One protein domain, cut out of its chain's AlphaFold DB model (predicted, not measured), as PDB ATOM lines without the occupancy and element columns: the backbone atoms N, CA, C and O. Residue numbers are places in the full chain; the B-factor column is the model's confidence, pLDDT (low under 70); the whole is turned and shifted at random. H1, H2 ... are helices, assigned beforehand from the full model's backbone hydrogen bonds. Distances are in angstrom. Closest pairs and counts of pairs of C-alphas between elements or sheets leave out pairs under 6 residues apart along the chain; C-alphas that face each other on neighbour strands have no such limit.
ATOM      1  N   HIS A  17     -33.354 -21.419 -24.845       83.00
ATOM      2  CA  HIS A  17     -32.371 -20.922 -23.872       83.00
ATOM      3  C   HIS A  17     -31.388 -19.905 -24.474       83.00
ATOM      4  O   HIS A  17     -30.813 -19.101 -23.752       83.00
ATOM      5  N   LYS A  18     -31.227 -19.916 -25.802       85.81
ATOM      6  CA  LYS A  18     -30.450 -18.934 -26.573       85.81
ATOM      7  C   LYS A  18     -31.346 -17.977 -27.364       85.81
ATOM      8  O   LYS A  18     -30.872 -17.331 -28.296       85.81
ATOM      9  N   LEU A  19     -32.645 -17.912 -27.059       89.62
ATOM     10  CA  LEU A  19     -33.591 -17.088 -27.804       89.62
ATOM     11  C   LEU A  19     -33.825 -15.739 -27.123       89.62
ATOM     12  O   LEU A  19     -34.450 -15.665 -26.069       89.62
ATOM     13  N   PHE A  20     -33.432 -14.665 -27.796       91.38
ATOM     14  CA  PHE A  20     -33.783 -13.307 -27.409       91.38
ATOM     15  C   PHE A  20     -35.084 -12.851 -28.082       91.38
ATOM     16  O   PHE A  20     -35.280 -12.992 -29.297       91.38
ATOM     17  N   VAL A  21     -35.972 -12.257 -27.287       91.62
ATOM     18  CA  VAL A  21     -37.229 -11.655 -27.737       91.62
ATOM     19  C   VAL A  21     -37.364 -10.290 -27.082       91.62
ATOM     20  O   VAL A  21     -37.299 -10.186 -25.859       91.62
ATOM     21  N   HIS A  22     -37.599  -9.246 -27.879       91.75
ATOM     22  CA  HIS A  22     -37.817  -7.914 -27.327       91.75
ATOM     23  C   HIS A  22     -39.081  -7.884 -26.456       91.75
ATOM     24  O   HIS A  22     -40.114  -8.465 -26.817       91.75
ATOM     25  N   LYS A  23     -39.016  -7.173 -25.323       91.06
ATOM     26  CA  LYS A  23     -40.098  -7.111 -24.328       91.06
ATOM     27  C   LYS A  23     -41.423  -6.678 -24.951       91.06
ATOM     28  O   LYS A  23     -42.462  -7.260 -24.659       91.06
ATOM     29  N   GLU A  24     -41.395  -5.705 -25.855       90.75
ATOM     30  CA  GLU A  24     -42.597  -5.238 -26.550       90.75
ATOM     31  C   GLU A  24     -43.213  -6.293 -27.474       90.75
ATOM     32  O   GLU A  24     -44.438  -6.412 -27.561       90.75
ATOM     33  N   THR A  25     -42.380  -7.074 -28.168       92.56
ATOM     34  CA  THR A  25     -42.844  -8.164 -29.032       92.56
ATOM     35  C   THR A  25     -43.495  -9.255 -28.188       92.56
ATOM     36  O   THR A  25     -44.578  -9.727 -28.541       92.56
ATOM     37  N   LEU A  26     -42.863  -9.616 -27.067       92.81
ATOM     38  CA  LEU A  26     -43.371 -10.613 -26.128       92.81
ATOM     39  C   LEU A  26     -44.682 -10.155 -25.482       92.81
ATOM     40  O   LEU A  26     -45.671 -10.880 -25.537       92.81
ATOM     41  N   ASN A  27     -44.728  -8.929 -24.958       93.75
ATOM     42  CA  ASN A  27     -45.939  -8.348 -24.383       93.75
ATOM     43  C   ASN A  27     -47.072  -8.320 -25.409       93.75
ATOM     44  O   ASN A  27     -48.178  -8.749 -25.109       93.75
ATOM     45  N   CYS A  28     -46.808  -7.889 -26.645       93.81
ATOM     46  CA  CYS A  28     -47.827  -7.880 -27.692       93.81
ATOM     47  C   CYS A  28     -48.367  -9.290 -27.994       93.81
ATOM     48  O   CYS A  28     -49.573  -9.453 -28.186       93.81
ATOM     49  N   ALA A  29     -47.504 -10.310 -28.005       92.94
ATOM     50  CA  ALA A  29     -47.936 -11.696 -28.178       92.94
ATOM     51  C   ALA A  29     -48.814 -12.177 -27.012       92.94
ATOM     52  O   ALA A  29     -49.887 -12.722 -27.259       92.94
ATOM     53  N   LEU A  30     -48.377 -11.956 -25.768       91.38
ATOM     54  CA  LEU A  30     -49.003 -12.532 -24.574       91.38
ATOM     55  C   LEU A  30     -50.237 -11.767 -24.088       91.38
ATOM     56  O   LEU A  30     -51.205 -12.387 -23.669       91.38
ATOM     57  N   THR A  31     -50.220 -10.432 -24.121       92.62
ATOM     58  CA  THR A  31     -51.291  -9.617 -23.520       92.62
ATOM     59  C   THR A  31     -52.349  -9.196 -24.527       92.62
ATOM     60  O   THR A  31     -53.515  -9.055 -24.173       92.62
ATOM     61  N   ARG A  32     -51.965  -9.007 -25.796       91.00
ATOM     62  CA  ARG A  32     -52.893  -8.626 -26.875       91.00
ATOM     63  C   ARG A  32     -53.319  -9.811 -27.742       91.00
ATOM     64  O   ARG A  32     -54.017  -9.598 -28.730       91.00
ATOM     65  N   ASN A  33     -52.860 -11.031 -27.436       90.88
ATOM     66  CA  ASN A  33     -53.065 -12.228 -28.264       90.88
ATOM     67  C   ASN A  33     -52.728 -11.984 -29.750       90.88
ATOM     68  O   ASN A  33     -53.389 -12.486 -30.663       90.88
ATOM     69  N   CYS A  34     -51.705 -11.162 -30.009       93.00
ATOM     70  CA  CYS A  34     -51.358 -10.715 -31.351       93.00
ATOM     71  C   CYS A  34     -50.800 -11.876 -32.176       93.00
ATOM     72  O   CYS A  34     -49.644 -12.269 -31.989       93.00
ATOM     73  N   ARG A  35     -51.579 -12.377 -33.148       91.75
ATOM     74  CA  ARG A  35     -51.160 -13.521 -33.973       91.75
ATOM     75  C   ARG A  35     -49.807 -13.283 -34.651       91.75
ATOM     76  O   ARG A  35     -48.936 -14.128 -34.456       91.75
ATOM     77  N   PRO A  36     -49.535 -12.154 -35.342       91.44
ATOM     78  CA  PRO A  36     -48.216 -11.927 -35.936       91.44
ATOM     79  C   PRO A  36     -47.041 -12.030 -34.950       91.44
ATOM     80  O   PRO A  36     -45.977 -12.509 -35.331       91.44
ATOM     81  N   CYS A  37     -47.199 -11.598 -33.693       92.12
ATOM     82  CA  CYS A  37     -46.140 -11.726 -32.683       92.12
ATOM     83  C   CYS A  37     -46.051 -13.157 -32.136       92.12
ATOM     84  O   CYS A  37     -44.950 -13.691 -32.016       92.12
ATOM     85  N   SER A  38     -47.186 -13.819 -31.904       90.44
ATOM     86  CA  SER A  38     -47.228 -15.224 -31.481       90.44
ATOM     87  C   SER A  38     -46.601 -16.162 -32.516       90.44
ATOM     88  O   SER A  38     -45.901 -17.095 -32.131       90.44
ATOM     89  N   TYR A  39     -46.735 -15.884 -33.818       88.00
ATOM     90  CA  TYR A  39     -46.043 -16.638 -34.875       88.00
ATOM     91  C   TYR A  39     -44.525 -16.529 -34.829       88.00
ATOM     92  O   TYR A  39     -43.828 -17.471 -35.201       88.00
ATOM     93  N   LYS A  40     -44.005 -15.388 -34.373       86.38
ATOM     94  CA  LYS A  40     -42.563 -15.178 -34.245       86.38
ATOM     95  C   LYS A  40     -41.974 -15.902 -33.040       86.38
ATOM     96  O   LYS A  40     -40.782 -16.192 -33.055       86.38
ATOM     97  N   ILE A  41     -42.767 -16.145 -31.995       86.62
ATOM     98  CA  ILE A  41     -42.292 -16.611 -30.683       86.62
ATOM     99  C   ILE A  41     -42.781 -18.036 -30.403       86.62
ATOM    100  O   ILE A  41     -41.967 -18.951 -30.308       86.62
ATOM    101  N   VAL A  42     -44.102 -18.207 -30.311       77.56
ATOM    102  CA  VAL A  42     -44.784 -19.392 -29.769       77.56
ATOM    103  C   VAL A  42     -45.057 -20.447 -30.842       77.56
ATOM    104  O   VAL A  42     -44.824 -21.628 -30.610       77.56
ATOM    105  N   LEU A  43     -45.517 -20.044 -32.032       75.94
ATOM    106  CA  LEU A  43     -45.917 -20.974 -33.107       75.94
ATOM    107  C   LEU A  43     -44.769 -21.328 -34.070       75.94
ATOM    108  O   LEU A  43     -44.995 -21.729 -35.215       75.94
ATOM    109  N   TYR A  44     -43.521 -21.163 -33.630       73.12
ATOM    110  CA  TYR A  44     -42.348 -21.525 -34.420       73.12
ATOM    111  C   TYR A  44     -42.364 -23.027 -34.743       73.12
ATOM    112  O   TYR A  44     -42.450 -23.851 -33.836       73.12
ATOM    113  N   GLY A  45     -42.320 -23.378 -36.032       66.94
ATOM    114  CA  GLY A  45     -42.400 -24.773 -36.491       66.94
ATOM    115  C   GLY A  45     -43.771 -25.443 -36.301       66.94
ATOM    116  O   GLY A  45     -43.890 -26.639 -36.520       66.94
ATOM    117  N   ARG A  46     -44.813 -24.699 -35.895       70.38
ATOM    118  CA  ARG A  46     -46.182 -25.208 -35.678       70.38
ATOM    119  C   ARG A  46     -47.205 -24.376 -36.446       70.38
ATOM    120  O   ARG A  46     -48.127 -23.799 -35.869       70.38
ATOM    121  N   SER A  47     -46.998 -24.236 -37.755       64.44
ATOM    122  CA  SER A  47     -47.855 -23.389 -38.592       64.44
ATOM    123  C   SER A  47     -49.284 -23.883 -38.719       64.44
ATOM    124  O   SER A  47     -50.134 -23.069 -39.052       64.44
ATOM    125  N   ASP A  48     -49.536 -25.156 -38.441       71.25
ATOM    126  CA  ASP A  48     -50.822 -25.795 -38.724       71.25
ATOM    127  C   ASP A  48     -51.804 -25.634 -37.555       71.25
ATOM    128  O   ASP A  48     -53.002 -25.853 -37.695       71.25
ATOM    129  N   SER A  49     -51.309 -25.190 -36.394       76.06
ATOM    130  CA  SER A  49     -52.122 -24.975 -35.192       76.06
ATOM    131  C   SER A  49     -52.980 -23.707 -35.249       76.06
ATOM    132  O   SER A  49     -53.892 -23.545 -34.443       76.06
ATOM    133  N   LEU A  50     -52.683 -22.776 -36.158       80.81
ATOM    134  CA  LEU A  50     -53.440 -21.538 -36.350       80.81
ATOM    135  C   LEU A  50     -53.240 -21.046 -37.798       80.81
ATOM    136  O   LEU A  50     -52.272 -21.445 -38.436       80.81
ATOM    137  N   PRO A  51     -54.096 -20.171 -38.349       84.44
ATOM    138  CA  PRO A  51     -53.776 -19.435 -39.576       84.44
ATOM    139  C   PRO A  51     -52.915 -18.190 -39.313       84.44
ATOM    140  O   PRO A  51     -53.204 -17.396 -38.406       84.44
ATOM    141  N   ASN A  52     -51.881 -17.995 -40.141       83.88
ATOM    142  CA  ASN A  52     -50.964 -16.863 -40.012       83.88
ATOM    143  C   ASN A  52     -51.613 -15.548 -40.462       83.88
ATOM    144  O   ASN A  52     -52.453 -15.524 -41.358       83.88
ATOM    145  N   GLN A  53     -51.177 -14.448 -39.857       89.69
ATOM    146  CA  GLN A  53     -51.611 -13.092 -40.177       89.69
ATOM    147  C   GLN A  53     -50.442 -12.267 -40.704       89.69
ATOM    148  O   GLN A  53     -49.278 -12.514 -40.373       89.69
ATOM    149  N   ARG A  54     -50.750 -11.273 -41.539       87.50
ATOM    150  CA  ARG A  54     -49.712 -10.403 -42.092       87.50
ATOM    151  C   ARG A  54     -49.090  -9.543 -40.982       87.50
ATOM    152  O   ARG A  54     -49.811  -9.138 -40.070       87.50
ATOM    153  N   PRO A  55     -47.782  -9.226 -41.038       86.81
ATOM    154  CA  PRO A  55     -47.135  -8.370 -40.042       86.81
ATOM    155  C   PRO A  55     -47.854  -7.036 -39.808       86.81
ATOM    156  O   PRO A  55     -47.868  -6.539 -38.684       86.81
ATOM    157  N   GLU A  56     -48.482  -6.486 -40.848       87.81
ATOM    158  CA  GLU A  56     -49.234  -5.228 -40.820       87.81
ATOM    159  C   GLU A  56     -50.505  -5.298 -39.956       87.81
ATOM    160  O   GLU A  56     -51.027  -4.262 -39.558       87.81
ATOM    161  N   GLN A  57     -50.984  -6.504 -39.635       90.25
ATOM    162  CA  GLN A  57     -52.129  -6.737 -38.748       90.25
ATOM    163  C   GLN A  57     -51.730  -6.748 -37.262       90.25
ATOM    164  O   GLN A  57     -52.582  -6.883 -36.388       90.25
ATOM    165  N   CYS A  58     -50.438  -6.605 -36.946       91.38
ATOM    166  CA  CYS A  58     -49.990  -6.391 -35.573       91.38
ATOM    167  C   CYS A  58     -50.484  -5.016 -35.085       91.38
ATOM    168  O   CYS A  58     -50.231  -4.028 -35.769       91.38
ATOM    169  N   PRO A  59     -51.084  -4.885 -33.888       89.44
ATOM    170  CA  PRO A  59     -51.555  -3.589 -33.394       89.44
ATOM    171  C   PRO A  59     -50.416  -2.567 -33.240       89.44
ATOM    172  O   PRO A  59     -50.615  -1.384 -33.497       89.44
ATOM    173  N   ARG A  60     -49.186  -3.027 -32.958       88.94
ATOM    174  CA  ARG A  60     -47.993  -2.160 -32.920       88.94
ATOM    175  C   ARG A  60     -47.651  -1.551 -34.286       88.94
ATOM    176  O   ARG A  60     -46.974  -0.535 -34.340       88.94
ATOM    177  N   HIS A  61     -48.126  -2.133 -35.388       82.19
ATOM    178  CA  HIS A  61     -47.944  -1.564 -36.725       82.19
ATOM    179  C   HIS A  61     -48.800  -0.307 -36.954       82.19
ATOM    180  O   HIS A  61     -48.426   0.553 -37.748       82.19
ATOM    181  N   VAL A  62     -49.944  -0.181 -36.275       66.38
ATOM    182  CA  VAL A  62     -50.811   1.006 -36.371       66.38
ATOM    183  C   VAL A  62     -50.244   2.143 -35.525       66.38
ATOM    184  O   VAL A  62     -50.122   3.265 -36.020       66.38
ATOM    185  N   ASP A  63     -49.810   1.829 -34.301       61.12
ATOM    186  CA  ASP A  63     -49.107   2.764 -33.411       61.12
ATOM    187  C   ASP A  63     -47.861   3.338 -34.114       61.12
ATOM    188  O   ASP A  63     -47.632   4.548 -34.122       61.12
ATOM    189  N   PHE A  64     -47.149   2.486 -34.857       57.38
ATOM    190  CA  PHE A  64     -46.012   2.859 -35.691       57.38
ATOM    191  C   PHE A  64     -46.321   3.944 -36.750       57.38
ATOM    192  O   PHE A  64     -45.525   4.857 -36.968       57.38
ATOM    193  N   ARG A  65     -47.486   3.886 -37.415       53.59
ATOM    194  CA  ARG A  65     -47.869   4.889 -38.432       53.59
ATOM    195  C   ARG A  65     -48.225   6.244 -37.825       53.59
ATOM    196  O   ARG A  65     -48.011   7.253 -38.487       53.59
ATOM    197  N   ARG A  66     -48.736   6.272 -36.588       50.00
ATOM    198  CA  ARG A  66     -49.039   7.519 -35.864       50.00
ATOM    199  C   ARG A  66     -47.766   8.255 -35.434       50.00
ATOM    200  O   ARG A  66     -47.719   9.475 -35.526       50.00
ATOM    201  N   VAL A  67     -46.711   7.524 -35.067       49.28
ATOM    202  CA  VAL A  67     -45.396   8.095 -34.700       49.28
ATOM    203  C   VAL A  67     -44.613   8.616 -35.915       49.28
ATOM    204  O   VAL A  67     -43.753   9.478 -35.773       49.28
ATOM    205  N   LYS A  68     -44.953   8.187 -37.141       45.69
ATOM    206  CA  LYS A  68     -44.312   8.668 -38.381       45.69
ATOM    207  C   LYS A  68     -44.356  10.205 -38.542       45.69
ATOM    208  O   LYS A  68     -43.525  10.740 -39.265       45.69
ATOM    209  N   GLY A  69     -45.294  10.893 -37.874       43.69
ATOM    210  CA  GLY A  69     -45.445  12.354 -37.892       43.69
ATOM    211  C   GLY A  69     -44.814  13.122 -36.719       43.69
ATOM    212  O   GLY A  69     -44.847  14.346 -36.738       43.69
ATOM    213  N   CYS A  70     -44.248  12.454 -35.710       41.56
ATOM    214  CA  CYS A  70     -43.639  13.110 -34.549       41.56
ATOM    215  C   CYS A  70     -42.326  12.399 -34.230       41.56
ATOM    216  O   CYS A  70     -42.320  11.370 -33.559       41.56
ATOM    217  N   VAL A  71     -41.211  12.895 -34.772       47.53
ATOM    218  CA  VAL A  71     -39.909  12.248 -34.569       47.53
ATOM    219  C   VAL A  71     -38.879  13.201 -33.994       47.53
ATOM    220  O   VAL A  71     -37.809  13.375 -34.564       47.53
TER     221      VAL A  71
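Overview. This is residues 17 to 71 of the 296 residues of the protein "DUF2431 domain-containing protein" of Albugo candida (UniProt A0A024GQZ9). Two short helices, H1 and H2, pack on each other at a steep angle as a small core, the long link of residues 42 to 58 swings in a wide loop past H2, and residues 61 to 71, most of H3 and the tail after it, stick out as an arm. The printed part has 55 residues with three named helices, in the order H1, H2, H3, and no named strand. The class is all helix, though under half of the residues, 25 of the 55, are in named elements. The whole is only just loose, close to compact, with a radius of gyration of the C-alphas of 12.6 A, and spans 38 by 26 by 16 A.

Along the chain. The printed part begins at His 17, with its C-alpha at (-32.371, -20.922, -23.872). H1, residues 23 to 31, begins at C-alpha 23 at (-40.098, -7.111, -24.328) and is 11.5 A from first to last C-alpha. H2, residues 35 to 41, is 10.0 A long by the same measure. H3, residues 59 to 67, is 13.3 A long and ends at C-alpha 67 at (-45.396, 8.095, -34.700).

Arrangement. H1 and H2 touch, and their closest C-alphas, those of Ala 29 and Cys 37, are 4.8 A apart. They run opposite ways at a steep tilt of 56 degrees. H1 and H3 are close but not clearly touching, with the closest C-alphas, those of Cys 28 and Arg 60, 7.8 A apart. H2 and H3 are apart. Every O i to N i+4 pair is within hydrogen-bond range in H1 and H3; in H2 it is 2 of 3.

Size, cuts and confidence. The two C-alphas farthest apart, those of Asp 48 and Val 71, are 39.8 A apart. The printed part has no cut. The link from H1 to H2 is tight, with 3 residues, and the link from H2 to H3 is long, with 17. The mean pLDDT of the printed part is 80.0; it is under 70 at residue 45, residue 47 and residues 62 to 71.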